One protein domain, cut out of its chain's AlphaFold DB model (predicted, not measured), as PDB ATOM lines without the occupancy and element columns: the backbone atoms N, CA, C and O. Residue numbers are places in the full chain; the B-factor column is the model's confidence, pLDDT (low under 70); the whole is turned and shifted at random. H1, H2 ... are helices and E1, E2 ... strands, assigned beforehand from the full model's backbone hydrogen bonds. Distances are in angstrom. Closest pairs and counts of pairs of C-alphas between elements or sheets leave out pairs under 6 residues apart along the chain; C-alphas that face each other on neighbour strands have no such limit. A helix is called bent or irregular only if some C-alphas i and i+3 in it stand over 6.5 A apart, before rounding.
ATOM      1  N   ILE A   3     195.181 260.557 188.709       87.06
ATOM      2  CA  ILE A   3     195.337 261.643 189.672       87.06
ATOM      3  C   ILE A   3     194.113 261.580 190.579       87.06
ATOM      4  O   ILE A   3     192.983 261.605 190.089       87.06
ATOM      5  N   ILE A   4     194.331 261.472 191.885       89.44
ATOM      6  CA  ILE A   4     193.260 261.412 192.881       89.44
ATOM      7  C   ILE A   4     193.321 262.691 193.711       89.44
ATOM      8  O   ILE A   4     194.316 262.949 194.384       89.44
ATOM      9  N   GLN A   5     192.259 263.489 193.667       93.06
ATOM     10  CA  GLN A   5     192.081 264.646 194.544       93.06
ATOM     11  C   GLN A   5     191.579 264.178 195.917       93.06
ATOM     12  O   GLN A   5     190.707 263.311 196.000       93.06
ATOM     13  N   ALA A   6     192.132 264.737 196.988       92.62
ATOM     14  CA  ALA A   6     191.766 264.442 198.367       92.62
ATOM     15  C   ALA A   6     191.885 265.699 199.247       92.62
ATOM     16  O   ALA A   6     192.483 266.696 198.849       92.62
ATOM     17  N   GLU A   7     191.331 265.644 200.456       97.44
ATOM     18  CA  GLU A   7     191.422 266.716 201.454       97.44
ATOM     19  C   GLU A   7     192.160 266.235 202.703       97.44
ATOM     20  O   GLU A   7     191.976 265.101 203.159       97.44
ATOM     21  N   ASP A   8     193.047 267.075 203.235       95.62
ATOM     22  CA  ASP A   8     193.739 266.808 204.492       95.62
ATOM     23  C   ASP A   8     192.808 267.051 205.704       95.62
ATOM     24  O   ASP A   8     191.747 267.662 205.570       95.62
ATOM     25  N   PRO A   9     193.182 266.620 206.924       96.88
ATOM     26  CA  PRO A   9     192.348 266.821 208.116       96.88
ATOM     27  C   PRO A   9     192.068 268.288 208.484       96.88
ATOM     28  O   PRO A   9     191.228 268.551 209.340       96.88
ATOM     29  N   SER A  10     192.795 269.241 207.893       96.69
ATOM     30  CA  SER A  10     192.593 270.685 208.061       96.69
ATOM     31  C   SER A  10     191.739 271.295 206.938       96.69
ATOM     32  O   SER A  10     191.584 272.515 206.902       96.69
ATOM     33  N   GLY A  11     191.196 270.474 206.032       95.00
ATOM     34  CA  GLY A  11     190.364 270.893 204.903       95.00
ATOM     35  C   GLY A  11     191.148 271.461 203.720       95.00
ATOM     36  O   GLY A  11     190.576 272.179 202.902       95.00
ATOM     37  N   ARG A  12     192.461 271.212 203.625       97.19
ATOM     38  CA  ARG A  12     193.268 271.652 202.477       97.19
ATOM     39  C   ARG A  12     193.290 270.571 201.407       97.19
ATOM     40  O   ARG A  12     193.581 269.413 201.701       97.19
ATOM     41  N   GLU A  13     193.038 270.966 200.168       97.00
ATOM     42  CA  GLU A  13     193.122 270.062 199.024       97.00
ATOM     43  C   GLU A  13     194.565 269.626 198.748       97.00
ATOM     44  O   GLU A  13     195.513 270.411 198.843       97.00
ATOM     45  N   TYR A  14     194.723 268.369 198.348       94.50
ATOM     46  CA  TYR A  14     195.966 267.819 197.840       94.50
ATOM     47  C   TYR A  14     195.685 266.732 196.798       94.50
ATOM     48  O   TYR A  14     194.571 266.222 196.673       94.50
ATOM     49  N   TYR A  15     196.709 266.390 196.022       92.69
ATOM     50  CA  TYR A  15     196.583 265.467 194.902       92.69
ATOM     51  C   TYR A  15     197.556 264.308 195.080       92.69
ATOM     52  O   TYR A  15     198.763 264.510 195.217       92.69
ATOM     53  N   TRP A  16     197.033 263.088 195.048       90.56
ATOM     54  CA  TRP A  16     197.826 261.878 194.905       90.56
ATOM     55  C   TRP A  16     198.058 261.605 193.428       90.56
ATOM     56  O   TRP A  16     197.120 261.365 192.666       90.56
ATOM     57  N   ILE A  17     199.327 261.597 193.039       87.31
ATOM     58  CA  ILE A  17     199.751 261.029 191.766       87.31
ATOM     59  C   ILE A  17     200.019 259.555 192.047       87.31
ATOM     60  O   ILE A  17     201.035 259.198 192.640       87.31
ATOM     61  N   GLY A  18     199.055 258.706 191.710       77.94
ATOM     62  CA  GLY A  18     199.131 257.294 192.038       77.94
ATOM     63  C   GLY A  18     197.974 256.511 191.447       77.94
ATOM     64  O   GLY A  18     196.817 256.919 191.536       77.94
ATOM     65  N   GLY A  19     198.309 255.363 190.868       64.00
ATOM     66  CA  GLY A  19     197.369 254.361 190.384       64.00
ATOM     67  C   GLY A  19     197.527 254.050 188.893       64.00
ATOM     68  O   GLY A  19     197.742 254.917 188.040       64.00
ATOM     69  N   GLY A  20     197.472 252.748 188.627       67.56
ATOM     70  CA  GLY A  20     197.842 252.098 187.377       67.56
ATOM     71  C   GLY A  20     198.669 250.843 187.660       67.56
ATOM     72  O   GLY A  20     199.286 250.725 188.718       67.56
ATOM     73  N   VAL A  21     198.673 249.894 186.724       67.75
ATOM     74  CA  VAL A  21     199.715 248.861 186.689       67.75
ATOM     75  C   VAL A  21     200.999 249.572 186.280       67.75
ATOM     76  O   VAL A  21     200.998 250.279 185.272       67.75
ATOM     77  N   THR A  22     202.073 249.429 187.056       68.62
ATOM     78  CA  THR A  22     203.386 249.921 186.639       68.62
ATOM     79  C   THR A  22     203.805 249.141 185.399       68.62
ATOM     80  O   THR A  22     204.098 247.949 185.466       68.62
ATOM     81  N   HIS A  23     203.764 249.797 184.240       71.19
ATOM     82  CA  HIS A  23     204.369 249.249 183.041       71.19
ATOM     83  C   HIS A  23     205.825 249.691 183.027       71.19
ATOM     84  O   HIS A  23     206.122 250.879 182.921       71.19
ATOM     85  N   TRP A  24     206.721 248.732 183.216       80.00
ATOM     86  CA  TRP A  24     208.146 248.967 183.079       80.00
ATOM     87  C   TRP A  24     208.499 248.833 181.604       80.00
ATOM     88  O   TRP A  24     208.292 247.780 181.002       80.00
ATOM     89  N   GLU A  25     208.997 249.916 181.022       78.25
ATOM     90  CA  GLU A  25     209.496 249.920 179.655       78.25
ATOM     91  C   GLU A  25     211.017 249.793 179.663       78.25
ATOM     92  O   GLU A  25     211.719 250.474 180.413       78.25
ATOM     93  N   GLY A  26     211.538 248.926 178.802       83.06
ATOM     94  CA  GLY A  26     212.965 248.813 178.543       83.06
ATOM     95  C   GLY A  26     213.317 247.521 177.824       83.06
ATOM     96  O   GLY A  26     212.496 246.619 177.655       83.06
ATOM     97  N   GLY A  27     214.550 247.481 177.331       89.12
ATOM     98  CA  GLY A  27     215.063 246.346 176.575       89.12
ATOM     99  C   GLY A  27     215.398 245.136 177.456       89.12
ATOM    100  O   GLY A  27     215.371 245.239 178.684       89.12
ATOM    101  N   PRO A  28     215.778 244.007 176.833       90.19
ATOM    102  CA  PRO A  28     216.192 242.790 177.542       90.19
ATOM    103  C   PRO A  28     217.351 243.019 178.526       90.19
ATOM    104  O   PRO A  28     217.427 242.338 179.537       90.19
ATOM    105  N   GLU A  29     218.192 244.026 178.279       93.44
ATOM    106  CA  GLU A  29     219.351 244.381 179.116       93.44
ATOM    107  C   GLU A  29     219.020 245.325 180.286       93.44
ATOM    108  O   GLU A  29     219.919 245.818 180.966       93.44
ATOM    109  N   SER A  30     217.748 245.666 180.488       95.44
ATOM    110  CA  SER A  30     217.356 246.549 181.589       95.44
ATOM    111  C   SER A  30     217.393 245.831 182.938       95.44
ATOM    112  O   SER A  30     217.218 244.616 183.050       95.44
ATOM    113  N   ASP A  31     217.583 246.613 183.993       95.56
ATOM    114  CA  ASP A  31     217.623 246.119 185.364       95.56
ATOM    115  C   ASP A  31     216.302 245.483 185.812       95.56
ATOM    116  O   ASP A  31     216.327 244.443 186.476       95.56
ATOM    117  N   PHE A  32     215.154 246.044 185.421       93.69
ATOM    118  CA  PHE A  32     213.854 245.476 185.774       93.69
ATOM    119  C   PHE A  32     213.648 244.087 185.157       93.69
ATOM    120  O   PHE A  32     213.118 243.211 185.837       93.69
ATOM    121  N   ARG A  33     214.097 243.857 183.910       94.31
ATOM    122  CA  ARG A  33     214.023 242.539 183.253       94.31
ATOM    123  C   ARG A  33     214.858 241.512 184.005       94.31
ATOM    124  O   ARG A  33     214.359 240.436 184.315       94.31
ATOM    125  N   ALA A  34     216.089 241.872 184.368       95.62
ATOM    126  CA  ALA A  34     216.972 240.992 185.130       95.62
ATOM    127  C   ALA A  34     216.356 240.579 186.481       95.62
ATOM    128  O   ALA A  34     216.397 239.402 186.842       95.62
ATOM    129  N   VAL A  35     215.742 241.520 187.209       95.00
ATOM    130  CA  VAL A  35     215.084 241.228 188.496       95.00
ATOM    131  C   VAL A  35     213.796 240.420 188.312       95.00
ATOM    132  O   VAL A  35     213.557 239.494 189.087       95.00
ATOM    133  N   GLU A  36     212.984 240.720 187.293       93.12
ATOM    134  CA  GLU A  36     211.776 239.946 186.955       93.12
ATOM    135  C   GLU A  36     212.109 238.472 186.662       93.12
ATOM    136  O   GLU A  36     211.364 237.572 187.050       93.12
ATOM    137  N   GLU A  37     213.263 238.214 186.047       95.50
ATOM    138  CA  GLU A  37     213.752 236.872 185.709       95.50
ATOM    139  C   GLU A  37     214.494 236.173 186.868       95.50
ATOM    140  O   GLU A  37     214.926 235.027 186.733       95.50
ATOM    141  N   GLY A  38     214.599 236.820 188.034       97.12
ATOM    142  CA  GLY A  38     215.167 236.237 189.253       97.12
ATOM    143  C   GLY A  38     216.686 236.374 189.392       97.12
ATOM    144  O   GLY A  38     217.284 235.697 190.232       97.12
ATOM    145  N   PHE A  39     217.319 237.243 188.605       98.00
ATOM    146  CA  PHE A  39     218.748 237.538 188.696       98.00
ATOM    147  C   PHE A  39     219.029 238.781 189.554       98.00
ATOM    148  O   PHE A  39     218.180 239.648 189.758       98.00
ATOM    149  N   VAL A  40     220.267 238.889 190.047       97.94
ATOM    150  CA  VAL A  40     220.784 240.145 190.612       97.94
ATOM    151  C   VAL A  40     221.185 241.066 189.462       97.94
ATOM    152  O   VAL A  40     221.953 240.654 188.595       97.94
ATOM    153  N   SER A  41     220.717 242.316 189.488       97.69
ATOM    154  CA  SER A  41     221.152 243.356 188.553       97.69
ATOM    155  C   SER A  41     222.244 244.233 189.168       97.69
ATOM    156  O   SER A  41     222.157 244.626 190.333       97.69
ATOM    157  N   VAL A  42     223.271 244.552 188.379       97.69
ATOM    158  CA  VAL A  42     224.327 245.504 188.741       97.69
ATOM    159  C   VAL A  42     224.458 246.524 187.616       97.69
ATOM    160  O   VAL A  42     225.035 246.231 186.571       97.69
ATOM    161  N   THR A  43     223.950 247.732 187.849       97.00
ATOM    162  CA  THR A  43     223.956 248.821 186.862       97.00
ATOM    163  C   THR A  43     225.054 249.831 187.207       97.00
ATOM    164  O   THR A  43     224.913 250.559 188.193       97.00
ATOM    165  N   PRO A  44     226.163 249.913 186.447       97.12
ATOM    166  CA  PRO A  44     227.147 250.968 186.649       97.12
ATOM    167  C   PRO A  44     226.544 252.314 186.235       97.12
ATOM    168  O   PRO A  44     226.120 252.495 185.096       97.12
ATOM    169  N   LEU A  45     226.510 253.265 187.166       97.06
ATOM    170  CA  LEU A  45     225.978 254.603 186.929       97.06
ATOM    171  C   LEU A  45     227.114 255.603 186.724       97.06
ATOM    172  O   LEU A  45     228.151 255.541 187.390       97.06
ATOM    173  N   HIS A  46     226.903 256.555 185.820       97.19
ATOM    174  CA  HIS A  46     227.817 257.677 185.652       97.19
ATOM    175  C   HIS A  46     227.689 258.659 186.824       97.19
ATOM    176  O   HIS A  46     226.584 259.016 187.226       97.19
ATOM    177  N   LEU A  47     228.827 259.123 187.349       98.00
ATOM    178  CA  LEU A  47     228.871 260.230 188.317       98.00
ATOM    179  C   LEU A  47     228.872 261.597 187.625       98.00
ATOM    180  O   LEU A  47     228.324 262.563 188.150       98.00
ATOM    181  N   ASP A  48     229.493 261.671 186.450       97.81
ATOM    182  CA  ASP A  48     229.440 262.836 185.579       97.81
ATOM    183  C   ASP A  48     228.251 262.688 184.627       97.81
ATOM    184  O   ASP A  48     228.216 261.774 183.803       97.81
ATOM    185  N   LEU A  49     227.264 263.573 184.766       97.50
ATOM    186  CA  LEU A  49     226.045 263.562 183.952       97.50
ATOM    187  C   LEU A  49     226.223 264.289 182.611       97.50
ATOM    188  O   LEU A  49     225.273 264.394 181.833       97.50
ATOM    189  N   THR A  50     227.419 264.813 182.333       96.44
ATOM    190  CA  THR A  50     227.710 265.499 181.078       96.44
ATOM    191  C   THR A  50     227.636 264.517 179.916       96.44
ATOM    192  O   THR A  50     228.434 263.590 179.788       96.44
ATOM    193  N   SER A  51     226.683 264.749 179.018       97.00
ATOM    194  CA  SER A  51     226.555 263.996 177.772       97.00
ATOM    195  C   SER A  51     227.524 264.556 176.723       97.00
ATOM    196  O   SER A  51     227.169 265.397 175.899       97.00
ATOM    197  N   TYR A  52     228.790 264.138 176.797       96.81
ATOM    198  CA  TYR A  52     229.852 264.604 175.895       96.81
ATOM    199  C   TYR A  52     229.547 264.401 174.399       96.81
ATOM    200  O   TYR A  52     229.781 265.342 173.642       96.81
ATOM    201  N   PRO A  53     228.978 263.262 173.947       96.31
ATOM    202  CA  PRO A  53     228.619 263.091 172.535       96.31
ATOM    203  C   PRO A  53     227.621 264.148 172.041       96.31
ATOM    204  O   PRO A  53     227.755 264.686 170.945       96.31
ATOM    205  N   GLN A  54     226.646 264.494 172.877       96.69
ATOM    206  CA  GLN A  54     225.620 265.484 172.572       96.69
ATOM    207  C   GLN A  54     226.202 266.899 172.553       96.69
ATOM    208  O   GLN A  54     225.716 267.738 171.803       96.69
ATOM    209  N   LEU A  55     227.257 267.187 173.327       95.75
ATOM    210  CA  LEU A  55     227.948 268.475 173.227       95.75
ATOM    211  C   LEU A  55     228.544 268.685 171.834       95.75
ATOM    212  O   LEU A  55     228.439 269.786 171.294       95.75
ATOM    213  N   ASP A  56     229.150 267.653 171.247       93.44
ATOM    214  CA  ASP A  56     229.705 267.740 169.895       93.44
ATOM    215  C   ASP A  56     228.603 267.919 168.844       93.44
ATOM    216  O   ASP A  56     228.751 268.736 167.932       93.44
ATOM    217  N   GLU A  57     227.464 267.242 169.014       95.38
ATOM    218  CA  GLU A  57     226.284 267.433 168.167       95.38
ATOM    219  C   GLU A  57     225.760 268.875 168.241       95.38
ATOM    220  O   GLU A  57     225.631 269.550 167.216       95.38
ATOM    221  N   VAL A  58     225.511 269.376 169.453       95.12
ATOM    222  CA  VAL A  58     224.938 270.708 169.691       95.12
ATOM    223  C   VAL A  58     225.887 271.819 169.239       95.12
ATOM    224  O   VAL A  58     225.434 272.834 168.717       95.12
ATOM    225  N   ARG A  59     227.210 271.644 169.356       92.44
ATOM    226  CA  ARG A  59     228.199 272.595 168.805       92.44
ATOM    227  C   ARG A  59     228.092 272.753 167.289       92.44
ATOM    228  O   ARG A  59     228.421 273.816 166.767       92.44
ATOM    229  N   GLY A  60     227.649 271.712 166.585       92.00
ATOM    230  CA  GLY A  60     227.388 271.755 165.148       92.00
ATOM    231  C   GLY A  60     226.103 272.497 164.779       92.00
ATOM    232  O   GLY A  60     225.883 272.804 163.602       92.00
ATOM    233  N   TRP A  61     225.241 272.806 165.751       93.69
ATOM    234  CA  TRP A  61     224.015 273.546 165.496       93.69
ATOM    235  C   TRP A  61     224.368 274.995 165.160       93.69
ATOM    236  O   TRP A  61     224.978 275.717 165.945       93.69
TER     237      TRP A  61
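AT A GLANCE: This is residues 3 to 61 of the 65 residues of the protein "5'/3'-nucleotidase SurE" of Gemmatimonadetes bacterium (UniProt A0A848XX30). The printed part is a wide open V with no common core: a small two-stranded hairpin, E1 and E2, makes the end of one arm, the short helix H1 is at the corner, and the short helix H2 is near the end of the other arm. Long stretches with no named element join these three pieces, and residues 44 to 61, with H2 among them, stick out free of the rest. Of 59 printed residues, 24 are in named elements, under half, and these come along the chain as E1, E2, H1, H2, two strands and then two helices. The sheet has the order E1 - E2 and is antiparallel, and the class is mixed, helices and strands. The whole is extended, with a radius of gyration of the C-alphas of 20.3 A, and flat, with spans of 52 by 41 by 20 A.

HOW THE PARTS SIT: Start at the first printed residue with the strand E1, residues 3 to 7, and then look for its neighbour in the sheet, the strand E2, residues 13 to 17. The two are antiparallel neighbours, with an angle of 150 degrees between their N-to-C directions, and they form a hairpin. Compare the C-alphas that face each other: those of Glu 7 and Glu 13 are 4.5 A apart, and those of Ile 3 and Ile 17 are 4.9 A apart. Across the pair, N 4 and O 16 are within hydrogen-bond range at 2.9 A, and so are N 14 and O 6 at 2.8 A. Go on to the helix H1, residues 31 to 36, which is apart from E1. Farther along you reach the helix H2, residues 52 to 59, which is apart from E1, from E2 and from H1. In H1 and H2 every O i to N i+4 pair is within hydrogen-bond range.

IN THESE COORDINATES: Find C-alpha 3 at (195.337, 261.643, 189.672), where E1 begins; from there the strand runs 13.4 A, first to last C-alpha, to Glu 7. Residues 8 to 12 lead to C-alpha 13 at (193.122, 270.062, 199.024), where E2 begins, and this strand runs 13.3 A to Ile 17. After residues 18 to 30, look for C-alpha 31 at (217.623, 246.119, 185.364); H1 runs from it to Glu 36, a length of 8.7 A. After residues 37 to 51 comes H2, the longest helix by residues, which runs from Tyr 52 to Arg 59 over 10.8 A and ends with C-alpha 59 at (228.199, 272.595, 168.805). Neither helix is bent or irregular.

THE WHOLE: Look for the two C-alphas farthest apart, those of Pro 9 and Gly 60, at 55.7 A; the first and last printed C-alphas, those of Ile 3 and Trp 61, are 39.4 A apart. The link from E1 to E2 is tight, with 5 residues, while the link from E2 to H1, 13 residues, and the link from H1 to H2, 15 residues, are long. Residues 44 to 61, of which 52 to 59 belong to H2, stand free; without them the body has 41 residues and spans 46 by 16 by 15 A, with a radius of gyration of 17.5 A. The printed part runs from residue 3 to residue 61 without a cut, in a full chain of 65 residues. Read the B-factor column for the model's confidence: the mean pLDDT of the printed part is 91.6, and the residues under 70 are 19 to 22, in the long link from E2 to H1.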